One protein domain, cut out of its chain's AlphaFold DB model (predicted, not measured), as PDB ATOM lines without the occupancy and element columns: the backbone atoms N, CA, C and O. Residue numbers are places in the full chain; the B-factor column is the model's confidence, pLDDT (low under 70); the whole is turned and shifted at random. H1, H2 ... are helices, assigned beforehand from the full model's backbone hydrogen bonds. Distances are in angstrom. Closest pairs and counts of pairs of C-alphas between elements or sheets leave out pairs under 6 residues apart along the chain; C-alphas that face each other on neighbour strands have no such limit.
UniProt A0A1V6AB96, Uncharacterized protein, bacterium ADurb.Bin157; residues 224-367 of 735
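This is residues 224 to 367 of the 735 residues of an uncharacterized protein of bacterium ADurb.Bin157 (UniProt A0A1V6AB96). What would a first look show? H1 lies in the core of an elongated assembly of mostly crossed helices, with H2 and H3 packed on one side of it and H9 and H10 on the other. The hairpin of H7 and H8, with H11 beside H7, makes one end of the long axis, while H4 and H5 lie toward the other end and H6 packs on the last residues of H8. What are the bare figures? The printed part has 144 residues with eleven named helices, H1 to H11 in order along the chain, and no named strand, and its class is all helix. The whole is compact, with a radius of gyration of the C-alphas of 15.2 A, and spans 48 by 31 by 25 A.

What touches the longest helix? H8, residues 321 to 339, forms a helical hairpin with H7, residues 303 to 318, at a steep tilt of 44 degrees, opposite ways, and their closest C-alphas, those of Glu 314 and Ser 324, are 5.2 A apart. With residues 335 to 339 alone, H8 touches H6, residues 284 to 296, where the closest C-alphas are those of Ala 290 and Cys 339 at 4.7 A. H8 only just touches H10, residues 349 to 356, with 3 pairs of C-alphas within 8 A, the closest those of Tyr 329 and Leu 351 at 6.7 A, at a shallow tilt of 22 degrees, opposite ways. Which helix is the hub? H1, residues 227 to 240, touches five others: H7, about perpendicular at 80 degrees, H10, H2, residues 244 to 251, H3, residues 255 to 260, and H9, residues 344 to 347. The closest C-alphas are those of Asn 228 and Phe 304 at 5.4 A to H7, Ile 235 and Pro 350 at 5.2 A to H10, Val 229 and Phe 255 at 5.2 A to H3, and Ile 239 and Glu 346 at 5.1 A to H9. H1 and H2 form a helical hairpin at a steep tilt of 43 degrees, opposite ways, with the closest C-alphas, those of Ser 237 and Thr 244, 5.4 A apart. Where are the other three helices? H4, residues 262 to 269, touches H6 at a steep tilt of 49 degrees, opposite ways, the closest C-alphas being those of Ser 262 and Ser 292 at 5.5 A. H11, residues 359 to 365, only just touches H7, with 3 pairs of C-alphas within 8 A, the closest those of Lys 308 and Ile 363 at 7.3 A. H5, residues 278 to 282, touches no helix, and it is close but not clearly touching H6, with the C-alphas of Ile 280 and His 287 closest at 7.4 A. What do the backbone N and O atoms show? Each O i to N i+4 pair is within hydrogen-bond range in H3, H4, H5, H7, H8, H10 and H11, against 9 of 10 in H1, 3 of 4 in H2 and 8 of 9 in H6, and H9 is too short for such a pair.

How long are the longer helices? From first to last C-alpha, H8 measures 27.1 A, H7 22.5 A, H1 20.0 A and H6 18.4 A. Where are the anchor points? H1 begins at C-alpha 227, (283.495, 129.182, 292.918), H8 begins at C-alpha 321, (288.502, 110.677, 285.101), and H11 ends at C-alpha 365, (278.290, 114.941, 287.720).

How far does it reach? The two C-alphas farthest apart, those of Lys 272 and Gly 319, are 48.5 A apart. Is it continuous? The printed part has no cut and no long link; the links H4 to H5 and H6 to H7 are short, and the others are tight. Where is confidence low? The mean pLDDT of the printed part is 77.7, and 30 residues are under 70: residues 224 to 227, 312, 314 to 322, 324 and 353 to 367.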
ATOM      1  N   ILE A 224     278.656 130.085 299.379       40.62
ATOM      2  CA  ILE A 224     278.556 129.491 298.030       40.62
ATOM      3  C   ILE A 224     277.738 130.407 297.111       40.62
ATOM      4  O   ILE A 224     276.534 130.224 296.930       40.62
ATOM      5  N   ILE A 225     278.418 131.386 296.502       43.31
ATOM      6  CA  ILE A 225     277.878 132.209 295.402       43.31
ATOM      7  C   ILE A 225     278.833 132.231 294.189       43.31
ATOM      8  O   ILE A 225     278.361 132.084 293.062       43.31
ATOM      9  N   ASP A 226     280.158 132.321 294.386       58.34
ATOM     10  CA  ASP A 226     281.152 132.229 293.296       58.34
ATOM     11  C   ASP A 226     282.316 131.269 293.614       58.34
ATOM     12  O   ASP A 226     283.142 131.517 294.497       58.34
ATOM     13  N   SER A 227     282.427 130.189 292.833       63.44
ATOM     14  CA  SER A 227     283.495 129.182 292.918       63.44
ATOM     15  C   SER A 227     284.903 129.712 292.602       63.44
ATOM     16  O   SER A 227     285.883 129.035 292.908       63.44
ATOM     17  N   ASN A 228     285.033 130.878 291.959       72.75
ATOM     18  CA  ASN A 228     286.331 131.422 291.547       72.75
ATOM     19  C   ASN A 228     287.082 132.076 292.708       72.75
ATOM     20  O   ASN A 228     288.260 131.780 292.907       72.75
ATOM     21  N   VAL A 229     286.401 132.901 293.508       76.62
ATOM     22  CA  VAL A 229     286.990 133.527 294.707       76.62
ATOM     23  C   VAL A 229     287.366 132.459 295.740       76.62
ATOM     24  O   VAL A 229     288.469 132.460 296.288       76.62
ATOM     25  N   HIS A 230     286.490 131.462 295.904       75.62
ATOM     26  CA  HIS A 230     286.701 130.324 296.797       75.62
ATOM     27  C   HIS A 230     287.970 129.533 296.490       75.62
ATOM     28  O   HIS A 230     288.629 129.077 297.421       75.62
ATOM     29  N   PHE A 231     288.369 129.412 295.221       79.88
ATOM     30  CA  PHE A 231     289.629 128.758 294.872       79.88
ATOM     31  C   PHE A 231     290.841 129.462 295.500       79.88
ATOM     32  O   PHE A 231     291.686 128.807 296.113       79.88
ATOM     33  N   PHE A 232     290.914 130.792 295.394       84.44
ATOM     34  CA  PHE A 232     291.994 131.565 296.007       84.44
ATOM     35  C   PHE A 232     291.969 131.454 297.532       84.44
ATOM     36  O   PHE A 232     293.010 131.234 298.149       84.44
ATOM     37  N   PHE A 233     290.782 131.554 298.134       82.50
ATOM     38  CA  PHE A 233     290.608 131.418 299.577       82.50
ATOM     39  C   PHE A 233     291.029 130.031 300.095       82.50
ATOM     40  O   PHE A 233     291.696 129.965 301.127       82.50
ATOM     41  N   ILE A 234     290.713 128.940 299.382       76.69
ATOM     42  CA  ILE A 234     291.149 127.571 299.713       76.69
ATOM     43  C   ILE A 234     292.678 127.474 299.690       76.69
ATOM     44  O   ILE A 234     293.275 127.071 300.687       76.69
ATOM     45  N   ILE A 235     293.312 127.873 298.579       82.75
ATOM     46  CA  ILE A 235     294.769 127.772 298.421       82.75
ATOM     47  C   ILE A 235     295.489 128.616 299.479       82.75
ATOM     48  O   ILE A 235     296.323 128.100 300.221       82.75
ATOM     49  N   LEU A 236     295.141 129.899 299.606       87.50
ATOM     50  CA  LEU A 236     295.821 130.800 300.536       87.50
ATOM     51  C   LEU A 236     295.575 130.424 302.002       87.50
ATOM     52  O   LEU A 236     296.502 130.503 302.805       87.50
ATOM     53  N   SER A 237     294.375 129.962 302.369       82.06
ATOM     54  CA  SER A 237     294.107 129.526 303.748       82.06
ATOM     55  C   SER A 237     294.820 128.219 304.101       82.06
ATOM     56  O   SER A 237     295.198 128.044 305.255       82.06
ATOM     57  N   ALA A 238     295.054 127.324 303.137       81.50
ATOM     58  CA  ALA A 238     295.848 126.114 303.358       81.50
ATOM     59  C   ALA A 238     297.338 126.429 303.599       81.50
ATOM     60  O   ALA A 238     297.947 125.846 304.499       81.50
ATOM     61  N   ILE A 239     297.895 127.379 302.834       83.19
ATOM     62  CA  ILE A 239     299.299 127.820 302.921       83.19
ATOM     63  C   ILE A 239     299.548 128.648 304.193       83.19
ATOM     64  O   ILE A 239     300.448 128.340 304.971       83.19
ATOM     65  N   TYR A 240     298.752 129.700 304.412       83.56
ATOM     66  CA  TYR A 240     299.000 130.714 305.448       83.56
ATOM     67  C   TYR A 240     298.274 130.455 306.773       83.56
ATOM     68  O   TYR A 240     298.696 130.968 307.809       83.56
ATOM     69  N   GLN A 241     297.218 129.635 306.756       74.62
ATOM     70  CA  GLN A 241     296.457 129.208 307.936       74.62
ATOM     71  C   GLN A 241     295.931 130.405 308.758       74.62
ATOM     72  O   GLN A 241     295.626 131.465 308.199       74.62
ATOM     73  N   GLY A 242     295.741 130.239 310.070       75.56
ATOM     74  CA  GLY A 242     295.291 131.319 310.955       75.56
ATOM     75  C   GLY A 242     293.924 131.894 310.565       75.56
ATOM     76  O   GLY A 242     292.961 131.154 310.376       75.56
ATOM     77  N   LYS A 243     293.840 133.225 310.450       76.19
ATOM     78  CA  LYS A 243     292.608 133.958 310.097       76.19
ATOM     79  C   LYS A 243     292.534 134.342 308.615       76.19
ATOM     80  O   LYS A 243     291.638 135.091 308.231       76.19
ATOM     81  N   THR A 244     293.439 133.825 307.781       81.38
ATOM     82  CA  THR A 244     293.578 134.191 306.360       81.38
ATOM     83  C   THR A 244     292.241 134.178 305.607       81.38
ATOM     84  O   THR A 244     291.872 135.192 305.020       81.38
ATOM     85  N   GLY A 245     291.469 133.089 305.685       77.12
ATOM     86  CA  GLY A 245     290.172 132.976 305.001       77.12
ATOM     87  C   GLY A 245     289.107 133.968 305.489       77.12
ATOM     88  O   GLY A 245     288.348 134.495 304.681       77.12
ATOM     89  N   GLU A 246     289.084 134.300 306.785       77.62
ATOM     90  CA  GLU A 246     288.173 135.327 307.311       77.62
ATOM     91  C   GLU A 246     288.574 136.736 306.867       77.62
ATOM     92  O   GLU A 246     287.718 137.534 306.495       77.62
ATOM     93  N   ILE A 247     289.867 137.059 306.933       81.44
ATOM     94  CA  ILE A 247     290.386 138.387 306.584       81.44
ATOM     95  C   ILE A 247     290.180 138.651 305.090       81.44
ATOM     96  O   ILE A 247     289.741 139.740 304.717       81.44
ATOM     97  N   LEU A 248     290.448 137.649 304.248       84.06
ATOM     98  CA  LEU A 248     290.245 137.742 302.807       84.06
ATOM     99  C   LEU A 248     288.756 137.753 302.438       84.06
ATOM    100  O   LEU A 248     288.336 138.635 301.694       84.06
ATOM    101  N   GLY A 249     287.934 136.872 303.022       78.75
ATOM    102  CA  GLY A 249     286.487 136.831 302.771       78.75
ATOM    103  C   GLY A 249     285.752 138.135 303.110       78.75
ATOM    104  O   GLY A 249     284.811 138.509 302.418       78.75
ATOM    105  N   ARG A 250     286.215 138.877 304.127       81.38
ATOM    106  CA  ARG A 250     285.661 140.197 304.496       81.38
ATOM    107  C   ARG A 250     286.055 141.336 303.548       81.38
ATOM    108  O   ARG A 250     285.371 142.354 303.550       81.38
ATOM    109  N   LYS A 251     287.180 141.220 302.828       80.88
ATOM    110  CA  LYS A 251     287.810 142.331 302.082       80.88
ATOM    111  C   LYS A 251     287.796 142.141 300.556       80.88
ATOM    112  O   LYS A 251     287.759 143.136 299.843       80.88
ATOM    113  N   PHE A 252     287.778 140.901 300.061       85.50
ATOM    114  CA  PHE A 252     287.968 140.570 298.641       85.50
ATOM    115  C   PHE A 252     286.953 139.524 298.153       85.50
ATOM    116  O   PHE A 252     287.303 138.411 297.767       85.50
ATOM    117  N   ASN A 253     285.664 139.856 298.220       79.69
ATOM    118  CA  ASN A 253     284.565 138.932 297.918       79.69
ATOM    119  C   ASN A 253     284.246 138.766 296.414       79.69
ATOM    120  O   ASN A 253     283.331 138.016 296.077       79.69
ATOM    121  N   THR A 254     284.982 139.421 295.509       83.12
ATOM    122  CA  THR A 254     284.837 139.258 294.048       83.12
ATOM    123  C   THR A 254     286.125 138.759 293.397       83.12
ATOM    124  O   THR A 254     287.228 139.008 293.887       83.12
ATOM    125  N   PHE A 255     285.998 138.090 292.248       83.12
ATOM    126  CA  PHE A 255     287.148 137.628 291.466       83.12
ATOM    127  C   PHE A 255     288.113 138.778 291.116       83.12
ATOM    128  O   PHE A 255     289.311 138.666 291.364       83.12
ATOM    129  N   GLU A 256     287.574 139.900 290.634       85.12
ATOM    130  CA  GLU A 256     288.329 141.104 290.252       85.12
ATOM    131  C   GLU A 256     289.105 141.685 291.447       85.12
ATOM    132  O   GLU A 256     290.298 141.974 291.330       85.12
ATOM    133  N   SER A 257     288.484 141.743 292.635       85.50
ATOM    134  CA  SER A 257     289.149 142.216 293.858       85.50
ATOM    135  C   SER A 257     290.351 141.354 294.270       85.50
ATOM    136  O   SER A 257     291.332 141.890 294.775       85.50
ATOM    137  N   MET A 258     290.324 140.043 293.996       85.50
ATOM    138  CA  MET A 258     291.448 139.143 294.282       85.50
ATOM    139  C   MET A 258     292.572 139.229 293.239       85.50
ATOM    140  O   MET A 258     293.734 139.029 293.594       85.50
ATOM    141  N   THR A 259     292.262 139.503 291.964       84.19
ATOM    142  CA  THR A 259     293.270 139.480 290.887       84.19
ATOM    143  C   THR A 259     293.869 140.831 290.522       84.19
ATOM    144  O   THR A 259     295.031 140.870 290.127       84.19
ATOM    145  N   GLU A 260     293.114 141.925 290.629       83.12
ATOM    146  CA  GLU A 260     293.603 143.263 290.263       83.12
ATOM    147  C   GLU A 260     294.372 143.928 291.415       83.12
ATOM    148  O   GLU A 260     295.395 144.569 291.191       83.12
ATOM    149  N   HIS A 261     293.940 143.705 292.660       81.88
ATOM    150  CA  HIS A 261     294.464 144.371 293.857       81.88
ATOM    151  C   HIS A 261     295.432 143.458 294.635       81.88
ATOM    152  O   HIS A 261     295.319 143.272 295.848       81.88
ATOM    153  N   SER A 262     296.384 142.833 293.925       85.00
ATOM    154  CA  SER A 262     297.219 141.760 294.499       85.00
ATOM    155  C   SER A 262     298.075 142.207 295.695       85.00
ATOM    156  O   SER A 262     298.303 141.415 296.612       85.00
ATOM    157  N   ASP A 263     298.482 143.479 295.735       88.19
ATOM    158  CA  ASP A 263     299.228 144.059 296.857       88.19
ATOM    159  C   ASP A 263     298.351 144.264 298.103       88.19
ATOM    160  O   ASP A 263     298.818 144.046 299.219       88.19
ATOM    161  N   ASP A 264     297.064 144.583 297.948       89.56
ATOM    162  CA  ASP A 264     296.133 144.699 299.079       89.56
ATOM    163  C   ASP A 264     295.798 143.327 299.674       89.56
ATOM    164  O   ASP A 264     295.739 143.175 300.898       89.56
ATOM    165  N   VAL A 265     295.668 142.299 298.827       89.38
ATOM    166  CA  VAL A 265     295.552 140.895 299.257       89.38
ATOM    167  C   VAL A 265     296.789 140.480 300.066       89.38
ATOM    168  O   VAL A 265     296.662 139.896 301.144       89.38
ATOM    169  N   ILE A 266     297.989 140.836 299.597       91.25
ATOM    170  CA  ILE A 266     299.254 140.625 300.316       91.25
ATOM    171  C   ILE A 266     299.262 141.363 301.665       91.25
ATOM    172  O   ILE A 266     299.542 140.749 302.699       91.25
ATOM    173  N   ASN A 267     298.921 142.653 301.677       91.12
ATOM    174  CA  ASN A 267     298.883 143.484 302.881       91.12
ATOM    175  C   ASN A 267     297.872 142.956 303.911       91.12
ATOM    176  O   ASN A 267     298.120 143.028 305.114       91.12
ATOM    177  N   ALA A 268     296.760 142.371 303.458       89.00
ATOM    178  CA  ALA A 268     295.775 141.725 304.315       89.00
ATOM    179  C   ALA A 268     296.296 140.407 304.924       89.00
ATOM    180  O   ALA A 268     296.150 140.205 306.133       89.00
ATOM    181  N   ILE A 269     296.951 139.544 304.136       89.06
ATOM    182  CA  ILE A 269     297.537 138.273 304.616       89.06
ATOM    183  C   ILE A 269     298.630 138.527 305.659       89.06
ATOM    184  O   ILE A 269     298.642 137.863 306.696       89.06
ATOM    185  N   PHE A 270     299.513 139.499 305.409       89.81
ATOM    186  CA  PHE A 270     300.623 139.877 306.295       89.81
ATOM    187  C   PHE A 270     300.249 140.936 307.350       89.81
ATOM    188  O   PHE A 270     301.124 141.462 308.045       89.81
ATOM    189  N   SER A 271     298.960 141.250 307.502       87.19
ATOM    190  CA  SER A 271     298.480 142.196 308.512       87.19
ATOM    191  C   SER A 271     298.673 141.674 309.942       87.19
ATOM    192  O   SER A 271     298.688 140.469 310.200       87.19
ATOM    193  N   LYS A 272     298.729 142.593 310.916       81.38
ATOM    194  CA  LYS A 272     298.775 142.255 312.355       81.38
ATOM    195  C   LYS A 272     297.530 141.494 312.847       81.38
ATOM    196  O   LYS A 272     297.562 140.931 313.935       81.38
ATOM    197  N   GLU A 273     296.447 141.472 312.063       80.25
ATOM    198  CA  GLU A 273     295.220 140.712 312.343       80.25
ATOM    199  C   GLU A 273     295.425 139.193 312.167       80.25
ATOM    200  O   GLU A 273     294.666 138.402 312.736       80.25
ATOM    201  N   ASN A 274     296.441 138.779 311.394       81.50
ATOM    202  CA  ASN A 274     296.692 137.387 311.035       81.50
ATOM    203  C   ASN A 274     297.903 136.801 311.801       81.50
ATOM    204  O   ASN A 274     299.042 137.234 311.588       81.50
ATOM    205  N   PRO A 275     297.715 135.794 312.675       79.88
ATOM    206  CA  PRO A 275     298.811 135.152 313.400       79.88
ATOM    207  C   PRO A 275     299.567 134.153 312.502       79.88
ATOM    208  O   PRO A 275     299.458 132.941 312.667       79.88
ATOM    209  N   LEU A 276     300.331 134.674 311.535       80.94
ATOM    210  CA  LEU A 276     301.224 133.884 310.679       80.94
ATOM    211  C   LEU A 276     302.357 133.220 311.481       80.94
ATOM    212  O   LEU A 276     302.878 133.803 312.432       80.94
ATOM    213  N   VAL A 277     302.773 132.033 311.033       79.88
ATOM    214  CA  VAL A 277     303.922 131.278 311.567       79.88
ATOM    215  C   VAL A 277     305.233 132.021 311.283       79.88
ATOM    216  O   VAL A 277     305.393 132.626 310.223       79.88
ATOM    217  N   ASP A 278     306.200 131.959 312.202       77.75
ATOM    218  CA  ASP A 278     307.428 132.761 312.104       77.75
ATOM    219  C   ASP A 278     308.322 132.422 310.903       77.75
ATOM    220  O   ASP A 278     309.028 133.299 310.416       77.75
ATOM    221  N   ASP A 279     308.264 131.205 310.363       79.88
ATOM    222  CA  ASP A 279     308.997 130.850 309.137       79.88
ATOM    223  C   ASP A 279     308.450 131.601 307.909       79.88
ATOM    224  O   ASP A 279     309.210 132.199 307.150       79.88
ATOM    225  N   ILE A 280     307.122 131.723 307.802       83.75
ATOM    226  CA  ILE A 280     306.447 132.533 306.771       83.75
ATOM    227  C   ILE A 280     306.806 134.024 306.915       83.75
ATOM    228  O   ILE A 280     306.858 134.762 305.927       83.75
ATOM    229  N   ARG A 281     307.058 134.492 308.146       82.56
ATOM    230  CA  ARG A 281     307.488 135.874 308.414       82.56
ATOM    231  C   ARG A 281     308.935 136.122 307.977       82.56
ATOM    232  O   ARG A 281     309.193 137.175 307.391       82.56
ATOM    233  N   LYS A 282     309.847 135.167 308.212       85.69
ATOM    234  CA  LYS A 282     311.249 135.222 307.746       85.69
ATOM    235  C   LYS A 282     311.303 135.345 306.223       85.69
ATOM    236  O   LYS A 282     311.855 136.314 305.712       85.69
ATOM    237  N   ASP A 283     310.619 134.450 305.512       87.00
ATOM    238  CA  ASP A 283     310.602 134.412 304.043       87.00
ATOM    239  C   ASP A 283     309.484 135.268 303.416       87.00
ATOM    240  O   ASP A 283     309.019 135.009 302.301       87.00
ATOM    241  N   SER A 284     309.037 136.318 304.112       87.62
ATOM    242  CA  SER A 284     307.900 137.142 303.679       87.62
ATOM    243  C   SER A 284     308.077 137.717 302.266       87.62
ATOM    244  O   SER A 284     307.149 137.659 301.466       87.62
ATOM    245  N   GLU A 285     309.274 138.176 301.890       90.12
ATOM    246  CA  GLU A 285     309.560 138.688 300.539       90.12
ATOM    247  C   GLU A 285     309.476 137.631 299.423       90.12
ATOM    248  O   GLU A 285     309.175 137.980 298.278       90.12
ATOM    249  N   ARG A 286     309.703 136.347 299.729       91.94
ATOM    250  CA  ARG A 286     309.449 135.229 298.803       91.94
ATOM    251  C   ARG A 286     307.942 135.047 298.633       91.94
ATOM    252  O   ARG A 286     307.437 135.070 297.511       91.94
ATOM    253  N   HIS A 287     307.218 134.972 299.748       91.62
ATOM    254  CA  HIS A 287     305.768 134.787 299.770       91.62
ATOM    255  C   HIS A 287     304.992 135.914 299.074       91.62
ATOM    256  O   HIS A 287     304.110 135.618 298.274       91.62
ATOM    257  N   LYS A 288     305.337 137.190 299.298       91.88
ATOM    258  CA  LYS A 288     304.726 138.334 298.591       91.88
ATOM    259  C   LYS A 288     304.826 138.167 297.069       91.88
ATOM    260  O   LYS A 288     303.830 138.257 296.354       91.88
ATOM    261  N   LYS A 289     306.025 137.837 296.574       92.12
ATOM    262  CA  LYS A 289     306.292 137.616 295.142       92.12
ATOM    263  C   LYS A 289     305.562 136.382 294.601       92.12
ATOM    264  O   LYS A 289     305.122 136.408 293.453       92.12
ATOM    265  N   ALA A 290     305.402 135.331 295.408       92.75
ATOM    266  CA  ALA A 290     304.631 134.145 295.042       92.75
ATOM    267  C   ALA A 290     303.121 134.439 294.935       92.75
ATOM    268  O   ALA A 290     302.517 134.084 293.924       92.75
ATOM    269  N   ILE A 291     302.530 135.152 295.908       92.38
ATOM    270  CA  ILE A 291     301.112 135.559 295.889       92.38
ATOM    271  C   ILE A 291     300.809 136.433 294.666       92.38
ATOM    272  O   ILE A 291     299.870 136.136 293.931       92.38
ATOM    273  N   SER A 292     301.613 137.474 294.413       91.38
ATOM    274  CA  SER A 292     301.376 138.394 293.288       91.38
ATOM    275  C   SER A 292     301.388 137.656 291.941       91.38
ATOM    276  O   SER A 292     300.423 137.738 291.178       91.38
ATOM    277  N   LYS A 293     302.408 136.821 291.680       91.56
ATOM    278  CA  LYS A 293     302.447 135.961 290.481       91.56
ATOM    279  C   LYS A 293     301.229 135.038 290.387       91.56
ATOM    280  O   LYS A 293     300.646 134.921 289.313       91.56
ATOM    281  N   PHE A 294     300.850 134.392 291.491       91.25
ATOM    282  CA  PHE A 294     299.731 133.450 291.543       91.25
ATOM    283  C   PHE A 294     298.397 134.115 291.175       91.25
ATOM    284  O   PHE A 294     297.636 133.538 290.399       91.25
ATOM    285  N   MET A 295     298.149 135.347 291.628       89.81
ATOM    286  CA  MET A 295     296.970 136.124 291.219       89.81
ATOM    287  C   MET A 295     297.027 136.532 289.743       89.81
ATOM    288  O   MET A 295     296.072 136.304 288.996       89.81
ATOM    289  N   ILE A 296     298.175 137.047 289.287       87.38
ATOM    290  CA  ILE A 296     298.391 137.451 287.889       87.38
ATOM    291  C   ILE A 296     298.177 136.274 286.919       87.38
ATOM    292  O   ILE A 296     297.617 136.463 285.839       87.38
ATOM    293  N   CYS A 297     298.547 135.045 287.303       86.50
ATOM    294  CA  CYS A 297     298.321 133.843 286.493       86.50
ATOM    295  C   CYS A 297     296.842 133.570 286.164       86.50
ATOM    296  O   CYS A 297     296.573 132.917 285.155       86.50
ATOM    297  N   PHE A 298     295.897 134.064 286.972       85.50
ATOM    298  CA  PHE A 298     294.462 133.839 286.778       85.50
ATOM    299  C   PHE A 298     293.675 135.078 286.334       85.50
ATOM    300  O   PHE A 298     292.549 134.920 285.872       85.50
ATOM    301  N   ALA A 299     294.257 136.283 286.368       82.44
ATOM    302  CA  ALA A 299     293.582 137.536 285.998       82.44
ATOM    303  C   ALA A 299     292.883 137.510 284.615       82.44
ATOM    304  O   ALA A 299     291.846 138.138 284.429       82.44
ATOM    305  N   GLN A 300     293.403 136.751 283.639       80.69
ATOM    306  CA  GLN A 300     292.789 136.605 282.305       80.69
ATOM    307  C   GLN A 300     291.776 135.452 282.184       80.69
ATOM    308  O   GLN A 300     291.082 135.344 281.172       80.69
ATOM    309  N   THR A 301     291.734 134.515 283.130       79.88
ATOM    310  CA  THR A 301     290.855 133.334 283.088       79.88
ATOM    311  C   THR A 301     290.659 132.806 284.511       79.88
ATOM    312  O   THR A 301     291.596 132.218 285.057       79.88
ATOM    313  N   PRO A 302     289.457 132.959 285.098       81.88
ATOM    314  CA  PRO A 302     289.201 132.580 286.483       81.88
ATOM    315  C   PRO A 302     289.579 131.121 286.812       81.88
ATOM    316  O   PRO A 302     289.400 130.241 285.957       81.88
ATOM    317  N   PRO A 303     290.079 130.824 288.031       79.69
ATOM    318  CA  PRO A 303     290.752 129.555 288.313       79.69
ATOM    319  C   PRO A 303     289.882 128.323 288.085       79.69
ATOM    320  O   PRO A 303     290.350 127.324 287.533       79.69
ATOM    321  N   PHE A 304     288.599 128.394 288.457       77.38
ATOM    322  CA  PHE A 304     287.678 127.277 288.282       77.38
ATOM    323  C   PHE A 304     287.469 126.962 286.796       77.38
ATOM    324  O   PHE A 304     287.587 125.804 286.403       77.38
ATOM    325  N   GLU A 305     287.241 127.971 285.947       76.12
ATOM    326  CA  GLU A 305     287.096 127.768 284.499       76.12
ATOM    327  C   GLU A 305     288.406 127.318 283.835       76.12
ATOM    328  O   GLU A 305     288.373 126.447 282.960       76.12
ATOM    329  N   TYR A 306     289.566 127.816 284.284       80.69
ATOM    330  CA  TYR A 306     290.873 127.347 283.814       80.69
ATOM    331  C   TYR A 306     291.059 125.844 284.079       80.69
ATOM    332  O   TYR A 306     291.249 125.060 283.141       80.69
ATOM    333  N   LEU A 307     290.925 125.414 285.336       76.62
ATOM    334  CA  LEU A 307     291.131 124.024 285.759       76.62
ATOM    335  C   LEU A 307     290.062 123.082 285.178       76.62
ATOM    336  O   LEU A 307     290.380 121.979 284.733       76.62
ATOM    337  N   LYS A 308     288.810 123.539 285.076       74.50
ATOM    338  CA  LYS A 308     287.709 122.862 284.368       74.50
ATOM    339  C   LYS A 308     288.003 122.692 282.876       74.50
ATOM    340  O   LYS A 308     287.685 121.641 282.317       74.50
ATOM    341  N   SER A 309     288.631 123.672 282.221       73.25
ATOM    342  CA  SER A 309     289.015 123.563 280.807       73.25
ATOM    343  C   SER A 309     290.123 122.522 280.588       73.25
ATOM    344  O   SER A 309     290.013 121.710 279.666       73.25
ATOM    345  N   LEU A 310     291.127 122.476 281.473       76.00
ATOM    346  CA  LEU A 310     292.182 121.456 281.475       76.00
ATOM    347  C   LEU A 310     291.610 120.060 281.747       76.00
ATOM    348  O   LEU A 310     291.878 119.127 280.988       76.00
ATOM    349  N   PHE A 311     290.761 119.935 282.771       72.94
ATOM    350  CA  PHE A 311     290.082 118.688 283.108       72.94
ATOM    351  C   PHE A 311     289.273 118.154 281.920       72.94
ATOM    352  O   PHE A 311     289.443 117.007 281.514       72.94
ATOM    353  N   LEU A 312     288.433 118.994 281.304       68.25
ATOM    354  CA  LEU A 312     287.619 118.601 280.151       68.25
ATOM    355  C   LEU A 312     288.455 118.318 278.896       68.25
ATOM    356  O   LEU A 312     288.031 117.508 278.073       68.25
ATOM    357  N   LYS A 313     289.621 118.953 278.732       74.56
ATOM    358  CA  LYS A 313     290.556 118.668 277.636       74.56
ATOM    359  C   LYS A 313     291.114 117.249 277.753       74.56
ATOM    360  O   LYS A 313     290.975 116.482 276.802       74.56
ATOM    361  N   GLU A 314     291.664 116.871 278.908       69.69
ATOM    362  CA  GLU A 314     292.231 115.525 279.079       69.69
ATOM    363  C   GLU A 314     291.182 114.433 279.317       69.69
ATOM    364  O   GLU A 314     291.385 113.283 278.921       69.69
ATOM    365  N   PHE A 315     289.999 114.777 279.829       67.44
ATOM    366  CA  PHE A 315     288.895 113.819 279.905       67.44
ATOM    367  C   PHE A 315     288.370 113.452 278.511       67.44
ATOM    368  O   PHE A 315     288.054 112.292 278.253       67.44
ATOM    369  N   ARG A 316     288.361 114.406 277.571       64.56
ATOM    370  CA  ARG A 316     288.039 114.147 276.156       64.56
ATOM    371  C   ARG A 316     289.154 113.420 275.400       64.56
ATOM    372  O   ARG A 316     288.839 112.729 274.439       64.56
ATOM    373  N   SER A 317     290.422 113.578 275.794       66.31
ATOM    374  CA  SER A 317     291.554 112.884 275.156       66.31
ATOM    375  C   SER A 317     291.683 111.427 275.617       66.31
ATOM    376  O   SER A 317     292.043 110.561 274.821       66.31
ATOM    377  N   SER A 318     291.389 111.153 276.892       65.75
ATOM    378  CA  SER A 318     291.698 109.875 277.544       65.75
ATOM    379  C   SER A 318     290.487 109.025 277.927       65.75
ATOM    380  O   SER A 318     290.636 107.817 278.096       65.75
ATOM    381  N   GLY A 319     289.312 109.632 278.117       52.31
ATOM    382  CA  GLY A 319     288.133 108.970 278.685       52.31
ATOM    383  C   GLY A 319     288.262 108.569 280.163       52.31
ATOM    384  O   GLY A 319     287.315 108.009 280.715       52.31
ATOM    385  N   ASP A 320     289.397 108.846 280.818       65.94
ATOM    386  CA  ASP A 320     289.659 108.464 282.207       65.94
ATOM    387  C   ASP A 320     289.625 109.678 283.143       65.94
ATOM    388  O   ASP A 320     290.444 110.598 283.063       65.94
ATOM    389  N   SER A 321     288.681 109.652 284.079       63.38
ATOM    390  CA  SER A 321     288.502 110.677 285.101       63.38
ATOM    391  C   SER A 321     289.651 110.750 286.102       63.38
ATOM    392  O   SER A 321     289.936 111.834 286.612       63.38
ATOM    393  N   LEU A 322     290.328 109.631 286.388       69.06
ATOM    394  CA  LEU A 322     291.451 109.603 287.320       69.06
ATOM    395  C   LEU A 322     292.680 110.247 286.680       69.06
ATOM    396  O   LEU A 322     293.193 111.223 287.224       69.06
ATOM    397  N   LYS A 323     293.090 109.789 285.490       71.88
ATOM    398  CA  LYS A 323     294.160 110.425 284.706       71.88
ATOM    399  C   LYS A 323     293.907 111.916 284.467       71.88
ATOM    400  O   LYS A 323     294.835 112.713 284.572       71.88
ATOM    401  N   SER A 324     292.658 112.305 284.201       69.31
ATOM    402  CA  SER A 324     292.291 113.712 283.985       69.31
ATOM    403  C   SER A 324     292.415 114.556 285.255       69.31
ATOM    404  O   SER A 324     292.958 115.655 285.185       69.31
ATOM    405  N   ARG A 325     291.999 114.040 286.424       70.56
ATOM    406  CA  ARG A 325     292.254 114.700 287.719       70.56
ATOM    407  C   ARG A 325     293.751 114.820 287.994       70.56
ATOM    408  O   ARG A 325     294.222 115.924 288.242       70.56
ATOM    409  N   MET A 326     294.505 113.725 287.869       76.62
ATOM    410  CA  MET A 326     295.958 113.732 288.084       76.62
ATOM    411  C   MET A 326     296.670 114.740 287.177       76.62
ATOM    412  O   MET A 326     297.522 115.479 287.654       76.62
ATOM    413  N   SER A 327     296.277 114.849 285.903       79.38
ATOM    414  CA  SER A 327     296.849 115.849 284.995       79.38
ATOM    415  C   SER A 327     296.591 117.289 285.451       79.38
ATOM    416  O   SER A 327     297.437 118.152 285.217       79.38
ATOM    417  N   VAL A 328     295.450 117.569 286.089       79.88
ATOM    418  CA  VAL A 328     295.155 118.897 286.646       79.88
ATOM    419  C   VAL A 328     295.943 119.136 287.933       79.88
ATOM    420  O   VAL A 328     296.532 120.206 288.060       79.88
ATOM    421  N   TYR A 329     296.064 118.141 288.821       82.38
ATOM    422  CA  TYR A 329     296.925 118.236 290.006       82.38
ATOM    423  C   TYR A 329     298.386 118.499 289.644       82.38
ATOM    424  O   TYR A 329     298.953 119.466 290.134       82.38
ATOM    425  N   THR A 330     298.971 117.735 288.717       84.62
ATOM    426  CA  THR A 330     300.344 117.978 288.242       84.62
ATOM    427  C   THR A 330     300.498 119.360 287.594       84.62
ATOM    428  O   THR A 330     301.538 119.993 287.748       84.62
ATOM    429  N   THR A 331     299.474 119.866 286.898       85.00
ATOM    430  CA  THR A 331     299.528 121.214 286.298       85.00
ATOM    431  C   THR A 331     299.459 122.316 287.358       85.00
ATOM    432  O   THR A 331     300.187 123.299 287.255       85.00
ATOM    433  N   LEU A 332     298.614 122.158 288.383       84.06
ATOM    434  CA  LEU A 332     298.466 123.136 289.463       84.06
ATOM    435  C   LEU A 332     299.652 123.100 290.442       84.06
ATOM    436  O   LEU A 332     300.123 124.159 290.842       84.06
ATOM    437  N   GLN A 333     300.205 121.918 290.728       88.50
ATOM    438  CA  GLN A 333     301.490 121.749 291.413       88.50
ATOM    439  C   GLN A 333     302.586 122.568 290.716       88.50
ATOM    440  O   GLN A 333     303.165 123.472 291.315       88.50
ATOM    441  N   GLN A 334     302.798 122.325 289.416       87.81
ATOM    442  CA  GLN A 334     303.793 123.051 288.620       87.81
ATOM    443  C   GLN A 334     303.513 124.557 288.523       87.81
ATOM    444  O   GLN A 334     304.425 125.325 288.221       87.81
ATOM    445  N   LEU A 335     302.271 125.002 288.733       88.62
ATOM    446  CA  LEU A 335     301.940 126.424 288.793       88.62
ATOM    447  C   LEU A 335     302.391 127.041 290.124       88.62
ATOM    448  O   LEU A 335     303.032 128.090 290.101       88.62
ATOM    449  N   LEU A 336     302.111 126.387 291.257       88.00
ATOM    450  CA  LEU A 336     302.536 126.840 292.590       88.00
ATOM    451  C   LEU A 336     304.072 126.897 292.689       88.00
ATOM    452  O   LEU A 336     304.627 127.941 293.040       88.00
ATOM    453  N   GLU A 337     304.752 125.837 292.244       89.12
ATOM    454  CA  GLU A 337     306.218 125.769 292.145       89.12
ATOM    455  C   GLU A 337     306.789 126.934 291.303       89.12
ATOM    456  O   GLU A 337     307.738 127.600 291.710       89.12
ATOM    457  N   ARG A 338     306.178 127.262 290.151       88.19
ATOM    458  CA  ARG A 338     306.614 128.388 289.290       88.19
ATOM    459  C   ARG A 338     306.316 129.771 289.874       88.19
ATOM    460  O   ARG A 338     307.003 130.738 289.529       88.19
ATOM    461  N   CYS A 339     305.319 129.893 290.749       88.88
ATOM    462  CA  CYS A 339     305.100 131.128 291.501       88.88
ATOM    463  C   CYS A 339     306.244 131.360 292.507       88.88
ATOM    464  O   CYS A 339     306.690 132.496 292.680       88.88
ATOM    465  N   GLY A 340     306.800 130.288 293.072       86.44
ATOM    466  CA  GLY A 340     307.807 130.330 294.136       86.44
ATOM    467  C   GLY A 340     307.236 129.954 295.503       86.44
ATOM    468  O   GLY A 340     307.702 130.474 296.513       86.44
ATOM    469  N   PHE A 341     306.206 129.103 295.516       88.94
ATOM    470  CA  PHE A 341     305.806 128.333 296.691       88.94
ATOM    471  C   PHE A 341     306.662 127.068 296.759       88.94
ATOM    472  O   PHE A 341     306.853 126.402 295.739       88.94
ATOM    473  N   GLU A 342     307.188 126.739 297.937       81.25
ATOM    474  CA  GLU A 342     308.193 125.680 298.091       81.25
ATOM    475  C   GLU A 342     307.901 124.802 299.315       81.25
ATOM    476  O   GLU A 342     307.497 125.276 300.372       81.25
ATOM    477  N   GLY A 343     308.144 123.495 299.192       76.56
ATOM    478  CA  GLY A 343     307.904 122.537 300.273       76.56
ATOM    479  C   GLY A 343     306.448 122.065 300.396       76.56
ATOM    480  O   GLY A 343     305.512 122.597 299.798       76.56
ATOM    481  N   GLU A 344     306.253 120.998 301.170       71.06
ATOM    482  CA  GLU A 344     305.039 120.170 301.093       71.06
ATOM    483  C   GLU A 344     303.760 120.889 301.548       71.06
ATOM    484  O   GLU A 344     302.691 120.682 300.971       71.06
ATOM    485  N   ARG A 345     303.866 121.779 302.546       72.69
ATOM    486  CA  ARG A 345     302.731 122.573 303.048       72.69
ATOM    487  C   ARG A 345     302.261 123.634 302.058       72.69
ATOM    488  O   ARG A 345     301.080 123.962 302.048       72.69
ATOM    489  N   GLU A 346     303.173 124.171 301.252       77.94
ATOM    490  CA  GLU A 346     302.861 125.238 300.300       77.94
ATOM    491  C   GLU A 346     302.353 124.682 298.962       77.94
ATOM    492  O   GLU A 346     301.571 125.336 298.275       77.94
ATOM    493  N   VAL A 347     302.784 123.465 298.606       80.69
ATOM    494  CA  VAL A 347     302.557 122.871 297.281       80.69
ATOM    495  C   VAL A 347     301.598 121.677 297.301       80.69
ATOM    496  O   VAL A 347     300.723 121.619 296.442       80.69
ATOM    497  N   PHE A 348     301.707 120.730 298.242       74.12
ATOM    498  CA  PHE A 348     300.872 119.514 298.242       74.12
ATOM    499  C   PHE A 348     299.594 119.660 299.067       74.12
ATOM    500  O   PHE A 348     298.516 119.344 298.566       74.12
ATOM    501  N   TYR A 349     299.678 120.183 300.293       73.19
ATOM    502  CA  TYR A 349     298.514 120.283 301.186       73.19
ATOM    503  C   TYR A 349     297.316 121.063 300.585       73.19
ATOM    504  O   TYR A 349     296.179 120.599 300.712       73.19
ATOM    505  N   PRO A 350     297.509 122.167 299.824       72.56
ATOM    506  CA  PRO A 350     296.403 122.836 299.133       72.56
ATOM    507  C   PRO A 350     295.760 121.980 298.026       72.56
ATOM    508  O   PRO A 350     294.579 122.148 297.726       72.56
ATOM    509  N   LEU A 351     296.510 121.056 297.415       72.50
ATOM    510  CA  LEU A 351     296.016 120.148 296.372       72.50
ATOM    511  C   LEU A 351     295.216 118.982 296.960       72.50
ATOM    512  O   LEU A 351     294.195 118.606 296.388       72.50
ATOM    513  N   GLU A 352     295.647 118.439 298.103       72.38
ATOM    514  CA  GLU A 352     294.916 117.388 298.827       72.38
ATOM    515  C   GLU A 352     293.510 117.869 299.208       72.38
ATOM    516  O   GLU A 352     292.517 117.203 298.904       72.38
ATOM    517  N   ILE A 353     293.418 119.082 299.763       66.75
ATOM    518  CA  ILE A 353     292.150 119.739 300.106       66.75
ATOM    519  C   ILE A 353     291.236 119.866 298.873       66.75
ATOM    520  O   ILE A 353     290.039 119.596 298.965       66.75
ATOM    521  N   LEU A 354     291.771 120.204 297.693       68.69
ATOM    522  CA  LEU A 354     290.978 120.294 296.458       68.69
ATOM    523  C   LEU A 354     290.424 118.936 295.967       68.69
ATOM    524  O   LEU A 354     289.379 118.935 295.303       68.69
ATOM    525  N   ASP A 355     291.043 117.792 296.305       66.38
ATOM    526  CA  ASP A 355     290.468 116.462 296.017       66.38
ATOM    527  C   ASP A 355     289.458 116.022 297.084       66.38
ATOM    528  O   ASP A 355     288.416 115.462 296.729       66.38
ATOM    529  N   GLU A 356     289.692 116.338 298.366       64.69
ATOM    530  CA  GLU A 356     288.710 116.110 299.441       64.69
ATOM    531  C   GLU A 356     287.400 116.877 299.191       64.69
ATOM    532  O   GLU A 356     286.311 116.318 299.358       64.69
ATOM    533  N   LEU A 357     287.502 118.117 298.698       63.78
ATOM    534  CA  LEU A 357     286.379 118.953 298.254       63.78
ATOM    535  C   LEU A 357     285.671 118.415 296.993       63.78
ATOM    536  O   LEU A 357     284.621 118.933 296.608       63.78
ATOM    537  N   LYS A 358     286.207 117.375 296.332       63.50
ATOM    538  CA  LYS A 358     285.591 116.660 295.192       63.50
ATOM    539  C   LYS A 358     285.187 117.547 294.009       63.50
ATOM    540  O   LYS A 358     284.338 117.156 293.204       63.50
ATOM    541  N   ILE A 359     285.833 118.699 293.837       63.72
ATOM    542  CA  ILE A 359     285.464 119.734 292.853       63.72
ATOM    543  C   ILE A 359     285.363 119.146 291.433       63.72
ATOM    544  O   ILE A 359     284.384 119.369 290.721       63.72
ATOM    545  N   TYR A 360     286.312 118.289 291.047       58.50
ATOM    546  CA  TYR A 360     286.318 117.615 289.742       58.50
ATOM    547  C   TYR A 360     285.258 116.508 289.595       58.50
ATOM    548  O   TYR A 360     284.808 116.229 288.482       58.50
ATOM    549  N   GLN A 361     284.811 115.892 290.694       55.16
ATOM    550  CA  GLN A 361     283.661 114.983 290.676       55.16
ATOM    551  C   GLN A 361     282.355 115.774 290.517       55.16
ATOM    552  O   GLN A 361     281.508 115.372 289.722       55.16
ATOM    553  N   GLY A 362     282.231 116.928 291.184       54.69
ATOM    554  CA  GLY A 362     281.146 117.889 290.962       54.69
ATOM    555  C   GLY A 362     281.089 118.368 289.508       54.69
ATOM    556  O   GLY A 362     280.019 118.364 288.907       54.69
ATOM    557  N   ILE A 363     282.243 118.652 288.894       53.91
ATOM    558  CA  ILE A 363     282.345 118.923 287.452       53.91
ATOM    559  C   ILE A 363     281.813 117.734 286.636       53.91
ATOM    560  O   ILE A 363     280.965 117.934 285.776       53.91
ATOM    561  N   MET A 364     282.249 116.492 286.872       49.53
ATOM    562  CA  MET A 364     281.775 115.332 286.089       49.53
ATOM    563  C   MET A 364     280.280 115.014 286.233       49.53
ATOM    564  O   MET A 364     279.681 114.519 285.280       49.53
ATOM    565  N   VAL A 365     279.699 115.251 287.410       43.62
ATOM    566  CA  VAL A 365     278.290 114.941 287.720       43.62
ATOM    567  C   VAL A 365     277.359 116.125 287.414       43.62
ATOM    568  O   VAL A 365     276.153 115.935 287.281       43.62
ATOM    569  N   GLY A 366     277.904 117.336 287.260       44.84
ATOM    570  CA  GLY A 366     277.147 118.560 287.010       44.84
ATOM    571  C   GLY A 366     276.337 118.550 285.710       44.84
ATOM    572  O   GLY A 366     276.675 117.869 284.733       44.84
ATOM    573  N   ASP A 367     275.262 119.343 285.676       45.22
ATOM    574  CA  ASP A 367     274.385 119.399 284.508       45.22
ATOM    575  C   ASP A 367     275.029 120.145 283.329       45.22
ATOM    576  O   ASP A 367     274.892 121.352 283.118       45.22
TER     577      ASP A 367